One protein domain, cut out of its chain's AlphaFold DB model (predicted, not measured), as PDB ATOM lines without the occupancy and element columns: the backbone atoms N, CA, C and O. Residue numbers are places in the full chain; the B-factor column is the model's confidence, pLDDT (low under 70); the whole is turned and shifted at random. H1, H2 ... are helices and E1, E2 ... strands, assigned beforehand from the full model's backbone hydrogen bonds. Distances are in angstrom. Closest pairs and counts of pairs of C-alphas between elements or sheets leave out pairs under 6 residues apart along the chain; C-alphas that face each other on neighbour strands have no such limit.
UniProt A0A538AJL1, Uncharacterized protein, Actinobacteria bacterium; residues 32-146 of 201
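AT A GLANCE: This is residues 32 to 146 of the 201 residues of an uncharacterized protein of Actinobacteria bacterium (UniProt A0A538AJL1). A strongly twisted four-stranded sheet, with the long hairpin E2 and E3 reaching out at one end, has H2 packed on it, while H1 and H3 meet beside H2 and E1 passes near E2. The long stretch of residues 65 to 83 runs round the E5 side. The 115 printed residues, 52 of them in named elements and so under half, hold E1 H1 H2 E2 E3 E4 E5 H3, of mixed class; the sheet, E2 - E3 - E4 - E5, is antiparallel. It is compact, radius of gyration of the C-alphas 13.9 A, spanning 40 by 32 by 24 A.

HOW THE PARTS SIT: E2 (residues 84 to 91), E3 (97 to 105), E4 (113 to 116) and E5 (130 to 133) form a meander, each strand the antiparallel neighbour of the one before; N 86 and O 102 are 2.8 A apart, N 103 and O 115 2.7 A, N 130 and O 116 2.8 A. H2 (59 to 64) is on the sheet, over E4, only just not also over E3 with 2 C-alphas there, at a height of 8.2 A; C-alphas 62 and 130, its closest to E5, are 6.2 A apart. H1 (49 to 56) and H3 (136 to 144) touch, closest C-alphas 56 and 138 at 5.6 A, opposite ways at a steep tilt of 35.4 degrees, only just past shallow. H3 only grazes the sheet. E1 (38 to 41) pairs with no named strand; its closest C-alpha to H1 is 41, 5.7 A from 50. Every O i to N i+4 pair in H1, H2 and H3 is within hydrogen-bond range.

IN THESE COORDINATES: E3 is 25.5 A long, E2 22.9 A, H3 13.1 A. C-alpha 38 of E1 is at (-40.798, -11.807, 39.198), C-alpha 144 of H3 at (-49.513, -9.325, 44.026).

THE WHOLE: The C-alphas farthest apart, of Gly 78 and Asp 94, are 43.0 A apart. The printed part has no cut; H2 to E2 and E4 to E5 are long links. No printed residue is under 70 in pLDDT.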
ATOM      1  N   PRO A  32     -33.878  -5.508  45.223       96.38
ATOM      2  CA  PRO A  32     -33.826  -5.749  46.660       96.38
ATOM      3  C   PRO A  32     -35.095  -6.413  47.207       96.38
ATOM      4  O   PRO A  32     -36.212  -6.098  46.805       96.38
ATOM      5  N   GLY A  33     -34.935  -7.329  48.161       93.25
ATOM      6  CA  GLY A  33     -36.062  -8.013  48.806       93.25
ATOM      7  C   GLY A  33     -36.781  -9.056  47.944       93.25
ATOM      8  O   GLY A  33     -37.650  -9.749  48.464       93.25
ATOM      9  N   LEU A  34     -36.411  -9.221  46.671       94.75
ATOM     10  CA  LEU A  34     -36.880 -10.330  45.844       94.75
ATOM     11  C   LEU A  34     -35.950 -11.533  46.023       94.75
ATOM     12  O   LEU A  34     -34.770 -11.468  45.690       94.75
ATOM     13  N   GLY A  35     -36.485 -12.648  46.528       92.19
ATOM     14  CA  GLY A  35     -35.738 -13.913  46.614       92.19
ATOM     15  C   GLY A  35     -35.547 -14.604  45.257       92.19
ATOM     16  O   GLY A  35     -34.667 -15.445  45.106       92.19
ATOM     17  N   LYS A  36     -36.369 -14.250  44.263       95.88
ATOM     18  CA  LYS A  36     -36.295 -14.710  42.870       95.88
ATOM     19  C   LYS A  36     -36.877 -13.636  41.940       95.88
ATOM     20  O   LYS A  36     -37.695 -12.846  42.410       95.88
ATOM     21  N   PRO A  37     -36.507 -13.610  40.646       98.00
ATOM     22  CA  PRO A  37     -37.110 -12.685  39.695       98.00
ATOM     23  C   PRO A  37     -38.628 -12.880  39.605       98.00
ATOM     24  O   PRO A  37     -39.096 -14.019  39.506       98.00
ATOM     25  N   ILE A  38     -39.383 -11.780  39.587       98.06
ATOM     26  CA  ILE A  38     -40.798 -11.807  39.198       98.06
ATOM     27  C   ILE A  38     -40.826 -11.938  37.681       98.06
ATOM     28  O   ILE A  38     -40.199 -11.138  36.990       98.06
ATOM     29  N   LYS A  39     -41.510 -12.955  37.158       97.50
ATOM     30  CA  LYS A  39     -41.626 -13.180  35.715       97.50
ATOM     31  C   LYS A  39     -43.009 -12.764  35.251       97.50
ATOM     32  O   LYS A  39     -43.998 -13.276  35.762       97.50
ATOM     33  N   ILE A  40     -43.045 -11.889  34.258       95.50
ATOM     34  CA  ILE A  40     -44.251 -11.510  33.542       95.50
ATOM     35  C   ILE A  40     -44.134 -12.126  32.154       95.50
ATOM     36  O   ILE A  40     -43.150 -11.918  31.447       95.50
ATOM     37  N   THR A  41     -45.117 -12.933  31.785       90.75
ATOM     38  CA  THR A  41     -45.209 -13.575  30.473       90.75
ATOM     39  C   THR A  41     -46.628 -13.421  29.970       90.75
ATOM     40  O   THR A  41     -47.571 -13.481  30.759       90.75
ATOM     41  N   GLY A  42     -46.800 -13.271  28.668       79.38
ATOM     42  CA  GLY A  42     -48.122 -13.182  28.067       79.38
ATOM     43  C   GLY A  42     -48.020 -12.996  26.568       79.38
ATOM     44  O   GLY A  42     -46.942 -12.734  26.039       79.38
ATOM     45  N   THR A  43     -49.149 -13.149  25.888       74.56
ATOM     46  CA  THR A  43     -49.249 -12.790  24.475       74.56
ATOM     47  C   THR A  43     -49.122 -11.275  24.309       74.56
ATOM     48  O   THR A  43     -49.366 -10.511  25.246       74.56
ATOM     49  N   GLU A  44     -48.768 -10.823  23.109       72.06
ATOM     50  CA  GLU A  44     -48.722  -9.394  22.753       72.06
ATOM     51  C   GLU A  44     -50.130  -8.798  22.525       72.06
ATOM     52  O   GLU A  44     -50.268  -7.680  22.031       72.06
ATOM     53  N   ASP A  45     -51.187  -9.536  22.878       78.25
ATOM     54  CA  ASP A  45     -52.570  -9.110  22.694       78.25
ATOM     55  C   ASP A  45     -52.929  -7.949  23.628       78.25
ATOM     56  O   ASP A  45     -52.532  -7.895  24.798       78.25
ATOM     57  N   THR A  46     -53.760  -7.033  23.133       74.94
ATOM     58  CA  THR A  46     -54.297  -5.926  23.929       74.94
ATOM     59  C   THR A  46     -55.004  -6.442  25.183       74.94
ATOM     60  O   THR A  46     -55.860  -7.323  25.115       74.94
ATOM     61  N   GLY A  47     -54.662  -5.872  26.340       78.12
ATOM     62  CA  GLY A  47     -55.238  -6.256  27.630       78.12
ATOM     63  C   GLY A  47     -54.594  -7.481  28.285       78.12
ATOM     64  O   GLY A  47     -54.975  -7.821  29.408       78.12
ATOM     65  N   SER A  48     -53.612  -8.128  27.643       87.44
ATOM     66  CA  SER A  48     -52.851  -9.207  28.274       87.44
ATOM     67  C   SER A  48     -52.050  -8.689  29.485       87.44
ATOM     68  O   SER A  48     -51.704  -7.503  29.547       87.44
ATOM     69  N   PRO A  49     -51.691  -9.556  30.453       90.69
ATOM     70  CA  PRO A  49     -50.851  -9.154  31.582       90.69
ATOM     71  C   PRO A  49     -49.523  -8.516  31.153       90.69
ATOM     72  O   PRO A  49     -49.092  -7.533  31.752       90.69
ATOM     73  N   MET A  50     -48.899  -9.042  30.092       93.75
ATOM     74  CA  MET A  50     -47.625  -8.539  29.576       93.75
ATOM     75  C   MET A  50     -47.780  -7.165  28.919       93.75
ATOM     76  O   MET A  50     -46.980  -6.261  29.168       93.75
ATOM     77  N   MET A  51     -48.841  -6.992  28.132       91.25
ATOM     78  CA  MET A  51     -49.155  -5.745  27.445       91.25
ATOM     79  C   MET A  51     -49.476  -4.629  28.451       91.25
ATOM     80  O   MET A  51     -48.856  -3.565  28.419       91.25
ATOM     81  N   ASN A  52     -50.334  -4.915  29.435       93.56
ATOM     82  CA  ASN A  52     -50.661  -3.983  30.517       93.56
ATOM     83  C   ASN A  52     -49.417  -3.602  31.332       93.56
ATOM     84  O   ASN A  52     -49.226  -2.436  31.668       93.56
ATOM     85  N   PHE A  53     -48.549  -4.571  31.643       96.62
ATOM     86  CA  PHE A  53     -47.296  -4.311  32.350       96.62
ATOM     87  C   PHE A  53     -46.380  -3.365  31.557       96.62
ATOM     88  O   PHE A  53     -45.845  -2.405  32.115       96.62
ATOM     89  N   ALA A  54     -46.221  -3.605  30.253       96.44
ATOM     90  CA  ALA A  54     -45.404  -2.771  29.378       96.44
ATOM     91  C   ALA A  54     -45.965  -1.340  29.242       96.44
ATOM     92  O   ALA A  54     -45.198  -0.378  29.296       96.44
ATOM     93  N   GLU A  55     -47.285  -1.177  29.132       95.56
ATOM     94  CA  GLU A  55     -47.945   0.139  29.121       95.56
ATOM     95  C   GLU A  55     -47.751   0.891  30.437       95.56
ATOM     96  O   GLU A  55     -47.277   2.027  30.439       95.56
ATOM     97  N   GLN A  56     -48.055   0.243  31.564       97.69
ATOM     98  CA  GLN A  56     -47.965   0.846  32.896       97.69
ATOM     99  C   GLN A  56     -46.530   1.263  33.250       97.69
ATOM    100  O   GLN A  56     -46.328   2.249  33.962       97.69
ATOM    101  N   ALA A  57     -45.532   0.531  32.744       98.25
ATOM    102  CA  ALA A  57     -44.116   0.851  32.904       98.25
ATOM    103  C   ALA A  57     -43.603   1.920  31.922       98.25
ATOM    104  O   ALA A  57     -42.478   2.397  32.093       98.25
ATOM    105  N   GLY A  58     -44.388   2.311  30.913       97.81
ATOM    106  CA  GLY A  58     -43.985   3.286  29.898       97.81
ATOM    107  C   GLY A  58     -43.019   2.732  28.852       97.81
ATOM    108  O   GLY A  58     -42.224   3.489  28.299       97.81
ATOM    109  N   PHE A  59     -43.064   1.426  28.570       97.25
ATOM    110  CA  PHE A  59     -42.180   0.778  27.599       97.25
ATOM    111  C   PHE A  59     -42.299   1.418  26.207       97.25
ATOM    112  O   PHE A  59     -41.305   1.848  25.633       97.25
ATOM    113  N   PHE A  60     -43.515   1.546  25.673       95.44
ATOM    114  CA  PHE A  60     -43.743   2.031  24.306       95.44
ATOM    115  C   PHE A  60     -43.240   3.456  24.048       95.44
ATOM    116  O   PHE A  60     -42.482   3.629  23.093       95.44
ATOM    117  N   PRO A  61     -43.573   4.476  24.862       97.00
ATOM    118  CA  PRO A  61     -43.001   5.806  24.663       97.00
ATOM    119  C   PRO A  61     -41.486   5.843  24.888       97.00
ATOM    120  O   PRO A  61     -40.793   6.595  24.203       97.00
ATOM    121  N   ALA A  62     -40.951   5.020  25.793       97.62
ATOM    122  CA  ALA A  62     -39.514   4.946  26.030       97.62
ATOM    123  C   ALA A  62     -38.750   4.261  24.884       97.62
ATOM    124  O   ALA A  62     -37.598   4.604  24.624       97.62
ATOM    125  N   VAL A  63     -39.370   3.319  24.179       96.06
ATOM    126  CA  VAL A  63     -38.751   2.632  23.044       96.06
ATOM    127  C   VAL A  63     -38.965   3.412  21.751       96.06
ATOM    128  O   VAL A  63     -37.991   3.783  21.102       96.06
ATOM    129  N   PHE A  64     -40.220   3.691  21.398       93.31
ATOM    130  CA  PHE A  64     -40.612   4.172  20.069       93.31
ATOM    131  C   PHE A  64     -40.855   5.683  20.002       93.31
ATOM    132  O   PHE A  64     -40.932   6.243  18.910       93.31
ATOM    133  N   GLY A  65     -40.967   6.355  21.152       93.00
ATOM    134  CA  GLY A  65     -41.453   7.731  21.215       93.00
ATOM    135  C   GLY A  65     -42.952   7.832  20.916       93.00
ATOM    136  O   GLY A  65     -43.549   6.972  20.272       93.00
ATOM    137  N   GLN A  66     -43.590   8.889  21.419       91.94
ATOM    138  CA  GLN A  66     -45.015   9.156  21.206       91.94
ATOM    139  C   GLN A  66     -45.274  10.658  21.077       91.94
ATOM    140  O   GLN A  66     -44.449  11.481  21.469       91.94
ATOM    141  N   THR A  67     -46.414  11.020  20.484       90.62
ATOM    142  CA  THR A  67     -46.894  12.406  20.408       90.62
ATOM    143  C   THR A  67     -48.337  12.473  20.925       90.62
ATOM    144  O   THR A  67     -49.195  11.800  20.351       90.62
ATOM    145  N   PRO A  68     -48.628  13.276  21.969       93.00
ATOM    146  CA  PRO A  68     -47.673  14.063  22.760       93.00
ATOM    147  C   PRO A  68     -46.655  13.173  23.494       93.00
ATOM    148  O   PRO A  68     -46.941  12.013  23.770       93.00
ATOM    149  N   ASP A  69     -45.469  13.713  23.773       95.12
ATOM    150  CA  ASP A  69     -44.396  12.981  24.454       95.12
ATOM    151  C   ASP A  69     -44.701  12.874  25.958       95.12
ATOM    152  O   ASP A  69     -44.725  13.905  26.640       95.12
ATOM    153  N   PRO A  70     -44.954  11.666  26.493       97.31
ATOM    154  CA  PRO A  70     -45.291  11.500  27.900       97.31
ATOM    155  C   PRO A  70     -44.045  11.392  28.792       97.31
ATOM    156  O   PRO A  70     -44.163  11.287  30.014       97.31
ATOM    157  N   MET A  71     -42.846  11.371  28.209       98.19
ATOM    158  CA  MET A  71     -41.613  11.189  28.955       98.19
ATOM    159  C   MET A  71     -41.229  12.480  29.679       98.19
ATOM    160  O   MET A  71     -41.317  13.591  29.151       98.19
ATOM    161  N   LEU A  72     -40.742  12.337  30.906       98.00
ATOM    162  CA  LEU A  72     -40.282  13.454  31.715       98.00
ATOM    163  C   LEU A  72     -38.986  14.025  31.130       98.00
ATOM    164  O   LEU A  72     -38.104  13.288  30.682       98.00
ATOM    165  N   ARG A  73     -38.866  15.355  31.167       95.00
ATOM    166  CA  ARG A  73     -37.686  16.067  30.651       95.00
ATOM    167  C   ARG A  73     -36.436  15.782  31.479       95.00
ATOM    168  O   ARG A  73     -35.360  15.613  30.918       95.00
ATOM    169  N   ASP A  74     -36.608  15.689  32.794       96.06
ATOM    170  CA  ASP A  74     -35.532  15.532  33.763       96.06
ATOM    171  C   ASP A  74     -35.820  14.376  34.721       96.06
ATOM    172  O   ASP A  74     -36.970  13.972  34.924       96.06
ATOM    173  N   ARG A  75     -34.761  13.882  35.368       97.06
ATOM    174  CA  ARG A  75     -34.883  12.940  36.481       97.06
ATOM    175  C   ARG A  75     -35.766  13.549  37.581       97.06
ATOM    176  O   ARG A  75     -35.450  14.650  38.048       97.06
ATOM    177  N   PRO A  76     -36.802  12.839  38.066       96.50
ATOM    178  CA  PRO A  76     -37.575  13.288  39.216       96.50
ATOM    179  C   PRO A  76     -36.675  13.558  40.425       96.50
ATOM    180  O   PRO A  76     -35.761  12.790  40.734       96.50
ATOM    181  N   LYS A  77     -36.916  14.688  41.094       93.31
ATOM    182  CA  LYS A  77     -36.130  15.121  42.254       93.31
ATOM    183  C   LYS A  77     -36.479  14.291  43.492       93.31
ATOM    184  O   LYS A  77     -37.599  13.810  43.628       93.31
ATOM    185  N   GLY A  78     -35.539  14.232  44.432       92.88
ATOM    186  CA  GLY A  78     -35.721  13.563  45.719       92.88
ATOM    187  C   GLY A  78     -35.266  12.106  45.716       92.88
ATOM    188  O   GLY A  78     -34.586  11.646  44.796       92.88
ATOM    189  N   ASP A  79     -35.613  11.401  46.791       94.12
ATOM    190  CA  ASP A  79     -35.316   9.981  46.938       94.12
ATOM    191  C   ASP A  79     -36.348   9.141  46.172       94.12
ATOM    192  O   ASP A  79     -37.547   9.193  46.453       94.12
ATOM    193  N   LEU A  80     -35.872   8.366  45.198       96.19
ATOM    194  CA  LEU A  80     -36.698   7.435  44.425       96.19
ATOM    195  C   LEU A  80     -36.860   6.083  45.138       96.19
ATOM    196  O   LEU A  80     -37.646   5.241  44.705       96.19
ATOM    197  N   GLY A  81     -36.122   5.869  46.228       95.62
ATOM    198  CA  GLY A  81     -36.053   4.604  46.935       95.62
ATOM    199  C   GLY A  81     -35.195   3.557  46.211       95.62
ATOM    200  O   GLY A  81     -34.429   3.873  45.294       95.62
ATOM    201  N   PRO A  82     -35.295   2.284  46.636       96.50
ATOM    202  CA  PRO A  82     -34.527   1.190  46.056       96.50
ATOM    203  C   PRO A  82     -34.797   1.006  44.558       96.50
ATOM    204  O   PRO A  82     -35.948   0.992  44.117       96.50
ATOM    205  N   ARG A  83     -33.721   0.807  43.791       97.94
ATOM    206  CA  ARG A  83     -33.774   0.530  42.352       97.94
ATOM    207  C   ARG A  83     -33.989  -0.959  42.081       97.94
ATOM    208  O   ARG A  83     -33.252  -1.799  42.598       97.94
ATOM    209  N   TYR A  84     -34.924  -1.245  41.189       98.69
ATOM    210  CA  TYR A  84     -35.183  -2.542  40.573       98.69
ATOM    211  C   TYR A  84     -34.833  -2.476  39.085       98.69
ATOM    212  O   TYR A  84     -34.712  -1.394  38.508       98.69
ATOM    213  N   THR A  85     -34.662  -3.637  38.467       98.81
ATOM    214  CA  THR A  85     -34.375  -3.779  37.038       98.81
ATOM    215  C   THR A  85     -35.473  -4.604  36.396       98.81
ATOM    216  O   THR A  85     -35.810  -5.669  36.909       98.81
ATOM    217  N   ILE A  86     -36.010  -4.106  35.290       98.81
ATOM    218  CA  ILE A  86     -36.870  -4.836  34.372       98.81
ATOM    219  C   ILE A  86     -36.019  -5.193  33.153       98.81
ATOM    220  O   ILE A  86     -35.511  -4.300  32.475       98.81
ATOM    221  N   ASP A  87     -35.860  -6.482  32.881       98.62
ATOM    222  CA  ASP A  87     -35.259  -6.981  31.643       98.62
ATOM    223  C   ASP A  87     -36.376  -7.554  30.761       98.62
ATOM    224  O   ASP A  87     -37.048  -8.514  31.147       98.62
ATOM    225  N   TYR A  88     -36.589  -6.938  29.599       97.88
ATOM    226  CA  TYR A  88     -37.585  -7.316  28.600       97.88
ATOM    227  C   TYR A  88     -36.986  -8.235  27.536       97.88
ATOM    228  O   TYR A  88     -35.826  -8.085  27.149       97.88
ATOM    229  N   THR A  89     -37.820  -9.122  27.001       95.62
ATOM    230  CA  THR A  89     -37.556  -9.873  25.771       95.62
ATOM    231  C   THR A  89     -38.544  -9.409  24.710       95.62
ATOM    232  O   THR A  89     -39.753  -9.531  24.899       95.62
ATOM    233  N   VAL A  90     -38.027  -8.875  23.605       93.31
ATOM    234  CA  VAL A  90     -38.816  -8.311  22.503       93.31
ATOM    235  C   VAL A  90     -38.594  -9.157  21.252       93.31
ATOM    236  O   VAL A  90     -37.472  -9.170  20.740       93.31
ATOM    237  N   PRO A  91     -39.606  -9.880  20.747       91.00
ATOM    238  CA  PRO A  91     -39.450 -10.703  19.552       91.00
ATOM    239  C   PRO A  91     -39.117  -9.867  18.311       91.00
ATOM    240  O   PRO A  91     -39.883  -8.988  17.921       91.00
ATOM    241  N   ALA A  92     -37.989 -10.167  17.666       87.38
ATOM    242  CA  ALA A  92     -37.567  -9.555  16.402       87.38
ATOM    243  C   ALA A  92     -37.910 -10.446  15.197       87.38
ATOM    244  O   ALA A  92     -38.313  -9.955  14.143       87.38
ATOM    245  N   SER A  93     -37.805 -11.764  15.371       85.88
ATOM    246  CA  SER A  93     -38.239 -12.797  14.427       85.88
ATOM    247  C   SER A  93     -38.585 -14.081  15.191       85.88
ATOM    248  O   SER A  93     -38.437 -14.129  16.412       85.88
ATOM    249  N   ASP A  94     -38.982 -15.147  14.492       81.12
ATOM    250  CA  ASP A  94     -39.303 -16.444  15.116       81.12
ATOM    251  C   ASP A  94     -38.129 -17.051  15.910       81.12
ATOM    252  O   ASP A  94     -38.332 -17.907  16.770       81.12
ATOM    253  N   THR A  95     -36.893 -16.624  15.629       85.62
ATOM    254  CA  THR A  95     -35.672 -17.167  16.254       85.62
ATOM    255  C   THR A  95     -34.811 -16.116  16.950       85.62
ATOM    256  O   THR A  95     -33.807 -16.467  17.568       85.62
ATOM    257  N   GLN A  96     -35.176 -14.835  16.869       87.94
ATOM    258  CA  GLN A  96     -34.379 -13.734  17.406       87.94
ATOM    259  C   GLN A  96     -35.223 -12.818  18.284       87.94
ATOM    260  O   GLN A  96     -36.377 -12.518  17.978       87.94
ATOM    261  N   ALA A  97     -34.606 -12.315  19.349       91.38
ATOM    262  CA  ALA A  97     -35.199 -11.324  20.229       91.38
ATOM    263  C   ALA A  97     -34.170 -10.257  20.611       91.38
ATOM    264  O   ALA A  97     -32.989 -10.557  20.791       91.38
ATOM    265  N   ASN A  98     -34.635  -9.020  20.768       93.88
ATOM    266  CA  ASN A  98     -33.881  -7.957  21.417       93.88
ATOM    267  C   ASN A  98     -34.129  -8.000  22.930       93.88
ATOM    268  O   ASN A  98     -35.215  -8.367  23.391       93.88
ATOM    269  N   HIS A  99     -33.131  -7.579  23.704       96.44
ATOM    270  CA  HIS A  99     -33.234  -7.462  25.153       96.44
ATOM    271  C   HIS A  99     -33.109  -6.004  25.566       96.44
ATOM    272  O   HIS A  99     -32.095  -5.367  25.295       96.44
ATOM    273  N   ILE A 100     -34.141  -5.494  26.234       97.88
ATOM    274  CA  ILE A 100     -34.212  -4.094  26.654       97.88
ATOM    275  C   ILE A 100     -34.257  -4.037  28.168       97.88
ATOM    276  O   ILE A 100     -35.033  -4.744  28.805       97.88
ATOM    277  N   ARG A 101     -33.439  -3.166  28.749       98.69
ATOM    278  CA  ARG A 101     -33.393  -2.923  30.183       98.69
ATOM    279  C   ARG A 101     -34.069  -1.610  30.541       98.69
ATOM    280  O   ARG A 101     -33.832  -0.571  29.922       98.69
ATOM    281  N   GLN A 102     -34.846  -1.646  31.612       98.81
ATOM    282  CA  GLN A 102     -35.461  -0.479  32.223       98.81
ATOM    283  C   GLN A 102     -35.264  -0.532  33.738       98.81
ATOM    284  O   GLN A 102     -35.404  -1.574  34.368       98.81
ATOM    285  N   GLU A 103     -34.918   0.593  34.342       98.81
ATOM    286  CA  GLU A 103     -34.892   0.739  35.791       98.81
ATOM    287  C   GLU A 103     -36.301   1.035  36.307       98.81
ATOM    288  O   GLU A 103     -37.054   1.796  35.695       98.81
ATOM    289  N   LEU A 104     -36.634   0.469  37.464       98.81
ATOM    290  CA  LEU A 104     -37.905   0.655  38.152       98.81
ATOM    291  C   LEU A 104     -37.660   1.122  39.586       98.81
ATOM    292  O   LEU A 104     -36.885   0.526  40.331       98.81
ATOM    293  N   TYR A 105     -38.376   2.163  39.985       98.56
ATOM    294  CA  TYR A 105     -38.385   2.730  41.326       98.56
ATOM    295  C   TYR A 105     -39.821   2.642  41.864       98.56
ATOM    296  O   TYR A 105     -40.583   3.610  41.776       98.56
ATOM    297  N   PRO A 106     -40.237   1.467  42.377       98.12
ATOM    298  CA  PRO A 106     -41.646   1.181  42.641       98.12
ATOM    299  C   PRO A 106     -42.179   1.915  43.877       98.12
ATOM    300  O   PRO A 106     -43.391   2.058  44.033       98.12
ATOM    301  N   TYR A 107     -41.274   2.380  44.744       97.19
ATOM    302  CA  TYR A 107     -41.579   3.081  45.994       97.19
ATOM    303  C   TYR A 107     -41.325   4.593  45.922       97.19
ATOM    304  O   TYR A 107     -41.415   5.269  46.951       97.19
ATOM    305  N   ALA A 108     -41.001   5.122  44.737       97.62
ATOM    306  CA  ALA A 108     -40.879   6.557  44.530       97.62
ATOM    307  C   ALA A 108     -42.206   7.259  44.866       97.62
ATOM    308  O   ALA A 108     -43.294   6.694  44.720       97.62
ATOM    309  N   ARG A 109     -42.117   8.500  45.353       95.12
ATOM    310  CA  ARG A 109     -43.284   9.319  45.708       95.12
ATOM    311  C   ARG A 109     -43.378  10.539  44.787       95.12
ATOM    312  O   ARG A 109     -42.343  11.118  44.471       95.12
ATOM    313  N   PRO A 110     -44.596  10.970  44.403       93.81
ATOM    314  CA  PRO A 110     -45.904  10.410  44.781       93.81
ATOM    315  C   PRO A 110     -46.302   9.140  44.008       93.81
ATOM    316  O   PRO A 110     -47.214   8.441  44.443       93.81
ATOM    317  N   SER A 111     -45.606   8.841  42.912       95.81
ATOM    318  CA  SER A 111     -45.895   7.729  42.001       95.81
ATOM    319  C   SER A 111     -44.611   6.970  41.657       95.81
ATOM    320  O   SER A 111     -43.530   7.569  41.714       95.81
ATOM    321  N   PRO A 112     -44.706   5.683  41.270       98.25
ATOM    322  CA  PRO A 112     -43.552   4.929  40.805       98.25
ATOM    323  C   PRO A 112     -42.924   5.588  39.577       98.25
ATOM    324  O   PRO A 112     -43.605   6.185  38.744       98.25
ATOM    325  N   ILE A 113     -41.606   5.465  39.467       98.62
ATOM    326  CA  ILE A 113     -40.828   6.031  38.365       98.62
ATOM    327  C   ILE A 113     -40.121   4.901  37.634       98.62
ATOM    328  O   ILE A 113     -39.609   3.973  38.263       98.62
ATOM    329  N   THR A 114     -40.036   5.000  36.315       98.81
ATOM    330  CA  THR A 114     -39.159   4.151  35.514       98.81
ATOM    331  C   THR A 114     -38.163   4.991  34.724       98.81
ATOM    332  O   THR A 114     -38.378   6.177  34.456       98.81
ATOM    333  N   TYR A 115     -37.037   4.380  34.372       98.81
ATOM    334  CA  TYR A 115     -36.032   4.985  33.509       98.81
ATOM    335  C   TYR A 115     -35.518   3.968  32.504       98.81
ATOM    336  O   TYR A 115     -35.021   2.914  32.883       98.81
ATOM    337  N   MET A 116     -35.599   4.295  31.221       98.75
ATOM    338  CA  MET A 116     -34.966   3.508  30.170       98.75
ATOM    339  C   MET A 116     -33.752   4.269  29.653       98.75
ATOM    340  O   MET A 116     -33.860   5.440  29.289       98.75
ATOM    341  N   ALA A 117     -32.594   3.616  29.596       98.31
ATOM    342  CA  ALA A 117     -31.436   4.226  28.958       98.31
ATOM    343  C   ALA A 117     -31.721   4.423  27.453       98.31
ATOM    344  O   ALA A 117     -32.258   3.498  26.824       98.31
ATOM    345  N   PRO A 118     -31.405   5.600  26.879       98.00
ATOM    346  CA  PRO A 118     -31.469   5.802  25.435       98.00
ATOM    347  C   PRO A 118     -30.389   4.972  24.733       98.00
ATOM    348  O   PRO A 118     -29.359   4.658  25.333       98.00
ATOM    349  N   GLY A 119     -30.597   4.664  23.454       97.69
ATOM    350  CA  GLY A 119     -29.565   4.033  22.627       97.69
ATOM    351  C   GLY A 119     -29.466   2.509  22.751       97.69
ATOM    352  O   GLY A 119     -28.510   1.936  22.242       97.69
ATOM    353  N   GLN A 120     -30.413   1.838  23.415       97.75
ATOM    354  CA  GLN A 120     -30.442   0.370  23.439       97.75
ATOM    355  C   GLN A 120     -30.940  -0.151  22.092       97.75
ATOM    356  O   GLN A 120     -31.953   0.334  21.594       97.75
ATOM    357  N   GLU A 121     -30.242  -1.119  21.508       95.25
ATOM    358  CA  GLU A 121     -30.586  -1.685  20.199       95.25
ATOM    359  C   GLU A 121     -31.936  -2.413  20.232       95.25
ATOM    360  O   GLU A 121     -32.184  -3.269  21.085       95.25
ATOM    361  N   ILE A 122     -32.806  -2.088  19.277       92.31
ATOM    362  CA  ILE A 122     -34.114  -2.719  19.103       92.31
ATOM    363  C   ILE A 122     -34.493  -2.728  17.626       92.31
ATOM    364  O   ILE A 122     -34.594  -1.675  16.996       92.31
ATOM    365  N   PHE A 123     -34.720  -3.921  17.074       88.94
ATOM    366  CA  PHE A 123     -34.893  -4.115  15.633       88.94
ATOM    367  C   PHE A 123     -33.747  -3.434  14.856       88.94
ATOM    368  O   PHE A 123     -32.582  -3.670  15.171       88.94
ATOM    369  N   ASP A 124     -34.074  -2.556  13.905       87.19
ATOM    370  CA  ASP A 124     -33.124  -1.763  13.113       87.19
ATOM    371  C   ASP A 124     -32.926  -0.332  13.664       87.19
ATOM    372  O   ASP A 124     -32.577   0.592  12.928       87.19
ATOM    373  N   SER A 125     -33.215  -0.106  14.949       91.38
ATOM    374  CA  SER A 125     -33.183   1.214  15.590       91.38
ATOM    375  C   SER A 125     -32.662   1.139  17.030       91.38
ATOM    376  O   SER A 125     -32.155   0.115  17.491       91.38
ATOM    377  N   THR A 126     -32.777   2.247  17.760       95.81
ATOM    378  CA  THR A 126     -32.417   2.344  19.173       95.81
ATOM    379  C   THR A 126     -33.517   2.997  20.001       95.81
ATOM    380  O   THR A 126     -34.229   3.869  19.505       95.81
ATOM    381  N   THR A 127     -33.613   2.640  21.282       96.81
ATOM    382  CA  THR A 127     -34.580   3.233  22.215       96.81
ATOM    383  C   THR A 127     -34.433   4.752  22.321       96.81
ATOM    384  O   THR A 127     -33.325   5.280  22.461       96.81
ATOM    385  N   ARG A 128     -35.569   5.462  22.359       96.50
ATOM    386  CA  ARG A 128     -35.622   6.888  22.735       96.50
ATOM    387  C   ARG A 128     -35.088   7.112  24.155       96.50
ATOM    388  O   ARG A 128     -34.405   8.098  24.415       96.50
ATOM    389  N   GLY A 129     -35.393   6.194  25.068       97.81
ATOM    390  CA  GLY A 129     -35.058   6.262  26.487       97.81
ATOM    391  C   GLY A 129     -35.781   7.387  27.229       97.81
ATOM    392  O   GLY A 129     -36.641   8.070  26.681       97.81
ATOM    393  N   GLY A 130     -35.419   7.598  28.491       98.50
ATOM    394  CA  GLY A 130     -35.891   8.699  29.329       98.50
ATOM    395  C   GLY A 130     -36.578   8.255  30.615       98.50
ATOM    396  O   GLY A 130     -36.739   7.066  30.894       98.50
ATOM    397  N   TRP A 131     -36.965   9.253  31.406       98.69
ATOM    398  CA  TRP A 131     -37.702   9.085  32.655       98.69
ATOM    399  C   TRP A 131     -39.202   9.066  32.383       98.69
ATOM    400  O   TRP A 131     -39.692   9.852  31.575       98.69
ATOM    401  N   PHE A 132     -39.937   8.209  33.080       98.69
ATOM    402  CA  PHE A 132     -41.382   8.089  32.937       98.69
ATOM    403  C   PHE A 132     -42.042   7.971  34.310       98.69
ATOM    404  O   PHE A 132     -41.527   7.299  35.209       98.69
ATOM    405  N   GLN A 133     -43.179   8.647  34.481       98.50
ATOM    406  CA  GLN A 133     -44.026   8.456  35.652       98.50
ATOM    407  C   GLN A 133     -44.915   7.240  35.402       98.50
ATOM    408  O   GLN A 133     -45.891   7.330  34.663       98.50
ATOM    409  N   ALA A 134     -44.565   6.116  36.020       98.19
ATOM    410  CA  ALA A 134     -45.296   4.873  35.850       98.19
ATOM    411  C   ALA A 134     -46.691   4.937  36.482       98.19
ATOM    412  O   ALA A 134     -46.942   5.684  37.436       98.19
ATOM    413  N   ASP A 135     -47.596   4.116  35.954       98.00
ATOM    414  CA  ASP A 135     -48.933   3.970  36.517       98.00
ATOM    415  C   ASP A 135     -48.835   3.342  37.926       98.00
ATOM    416  O   ASP A 135     -48.159   2.323  38.098       98.00
ATOM    417  N   PRO A 136     -49.507   3.886  38.958       97.38
ATOM    418  CA  PRO A 136     -49.537   3.280  40.290       97.38
ATOM    419  C   PRO A 136     -50.026   1.820  40.333       97.38
ATOM    420  O   PRO A 136     -49.710   1.103  41.286       97.38
ATOM    421  N   GLN A 137     -50.797   1.364  39.340       97.00
ATOM    422  CA  GLN A 137     -51.193  -0.038  39.185       97.00
ATOM    423  C   GLN A 137     -49.999  -0.958  38.924       97.00
ATOM    424  O   GLN A 137     -50.037  -2.098  39.378       97.00
ATOM    425  N   LEU A 138     -48.910  -0.459  38.324       97.62
ATOM    426  CA  LEU A 138     -47.679  -1.228  38.122       97.62
ATOM    427  C   LEU A 138     -47.177  -1.811  39.443       97.62
ATOM    428  O   LEU A 138     -46.990  -3.019  39.577       97.62
ATOM    429  N   THR A 139     -46.996  -0.948  40.447       97.31
ATOM    430  CA  THR A 139     -46.512  -1.371  41.764       97.31
ATOM    431  C   THR A 139     -47.520  -2.289  42.450       97.31
ATOM    432  O   THR A 139     -47.114  -3.266  43.072       97.31
ATOM    433  N   LYS A 140     -48.827  -2.020  42.337       96.62
ATOM    434  CA  LYS A 140     -49.865  -2.869  42.949       96.62
ATOM    435  C   LYS A 140     -49.846  -4.287  42.381       96.62
ATOM    436  O   LYS A 140     -49.861  -5.237  43.155       96.62
ATOM    437  N   ASN A 141     -49.753  -4.418  41.060       96.19
ATOM    438  CA  ASN A 141     -49.689  -5.708  40.378       96.19
ATOM    439  C   ASN A 141     -48.403  -6.453  40.752       96.19
ATOM    440  O   ASN A 141     -48.457  -7.602  41.173       96.19
ATOM    441  N   LEU A 142     -47.258  -5.765  40.751       97.38
ATOM    442  CA  LEU A 142     -45.998  -6.371  41.182       97.38
ATOM    443  C   LEU A 142     -46.031  -6.845  42.639       97.38
ATOM    444  O   LEU A 142     -45.410  -7.856  42.953       97.38
ATOM    445  N   VAL A 143     -46.747  -6.153  43.534       97.44
ATOM    446  CA  VAL A 143     -46.933  -6.604  44.925       97.44
ATOM    447  C   VAL A 143     -47.741  -7.899  44.993       97.44
ATOM    448  O   VAL A 143     -47.385  -8.780  45.774       97.44
ATOM    449  N   VAL A 144     -48.775  -8.054  44.159       95.75
ATOM    450  CA  VAL A 144     -49.513  -9.325  44.026       95.75
ATOM    451  C   VAL A 144     -48.576 -10.451  43.576       95.75
ATOM    452  O   VAL A 144     -48.653 -11.559  44.104       95.75
ATOM    453  N   ASP A 145     -47.629 -10.140  42.691       95.00
ATOM    454  CA  ASP A 145     -46.674 -11.105  42.134       95.00
ATOM    455  C   ASP A 145     -45.425 -11.343  43.009       95.00
ATOM    456  O   ASP A 145     -44.530 -12.111  42.641       95.00
ATOM    457  N   GLY A 146     -45.356 -10.726  44.195       95.56
ATOM    458  CA  GLY A 146     -44.324 -10.992  45.202       95.56
ATOM    459  C   GLY A 146     -43.317  -9.866  45.444       95.56
ATOM    460  O   GLY A 146     -42.346 -10.070  46.177       95.56
TER     461      GLY A 146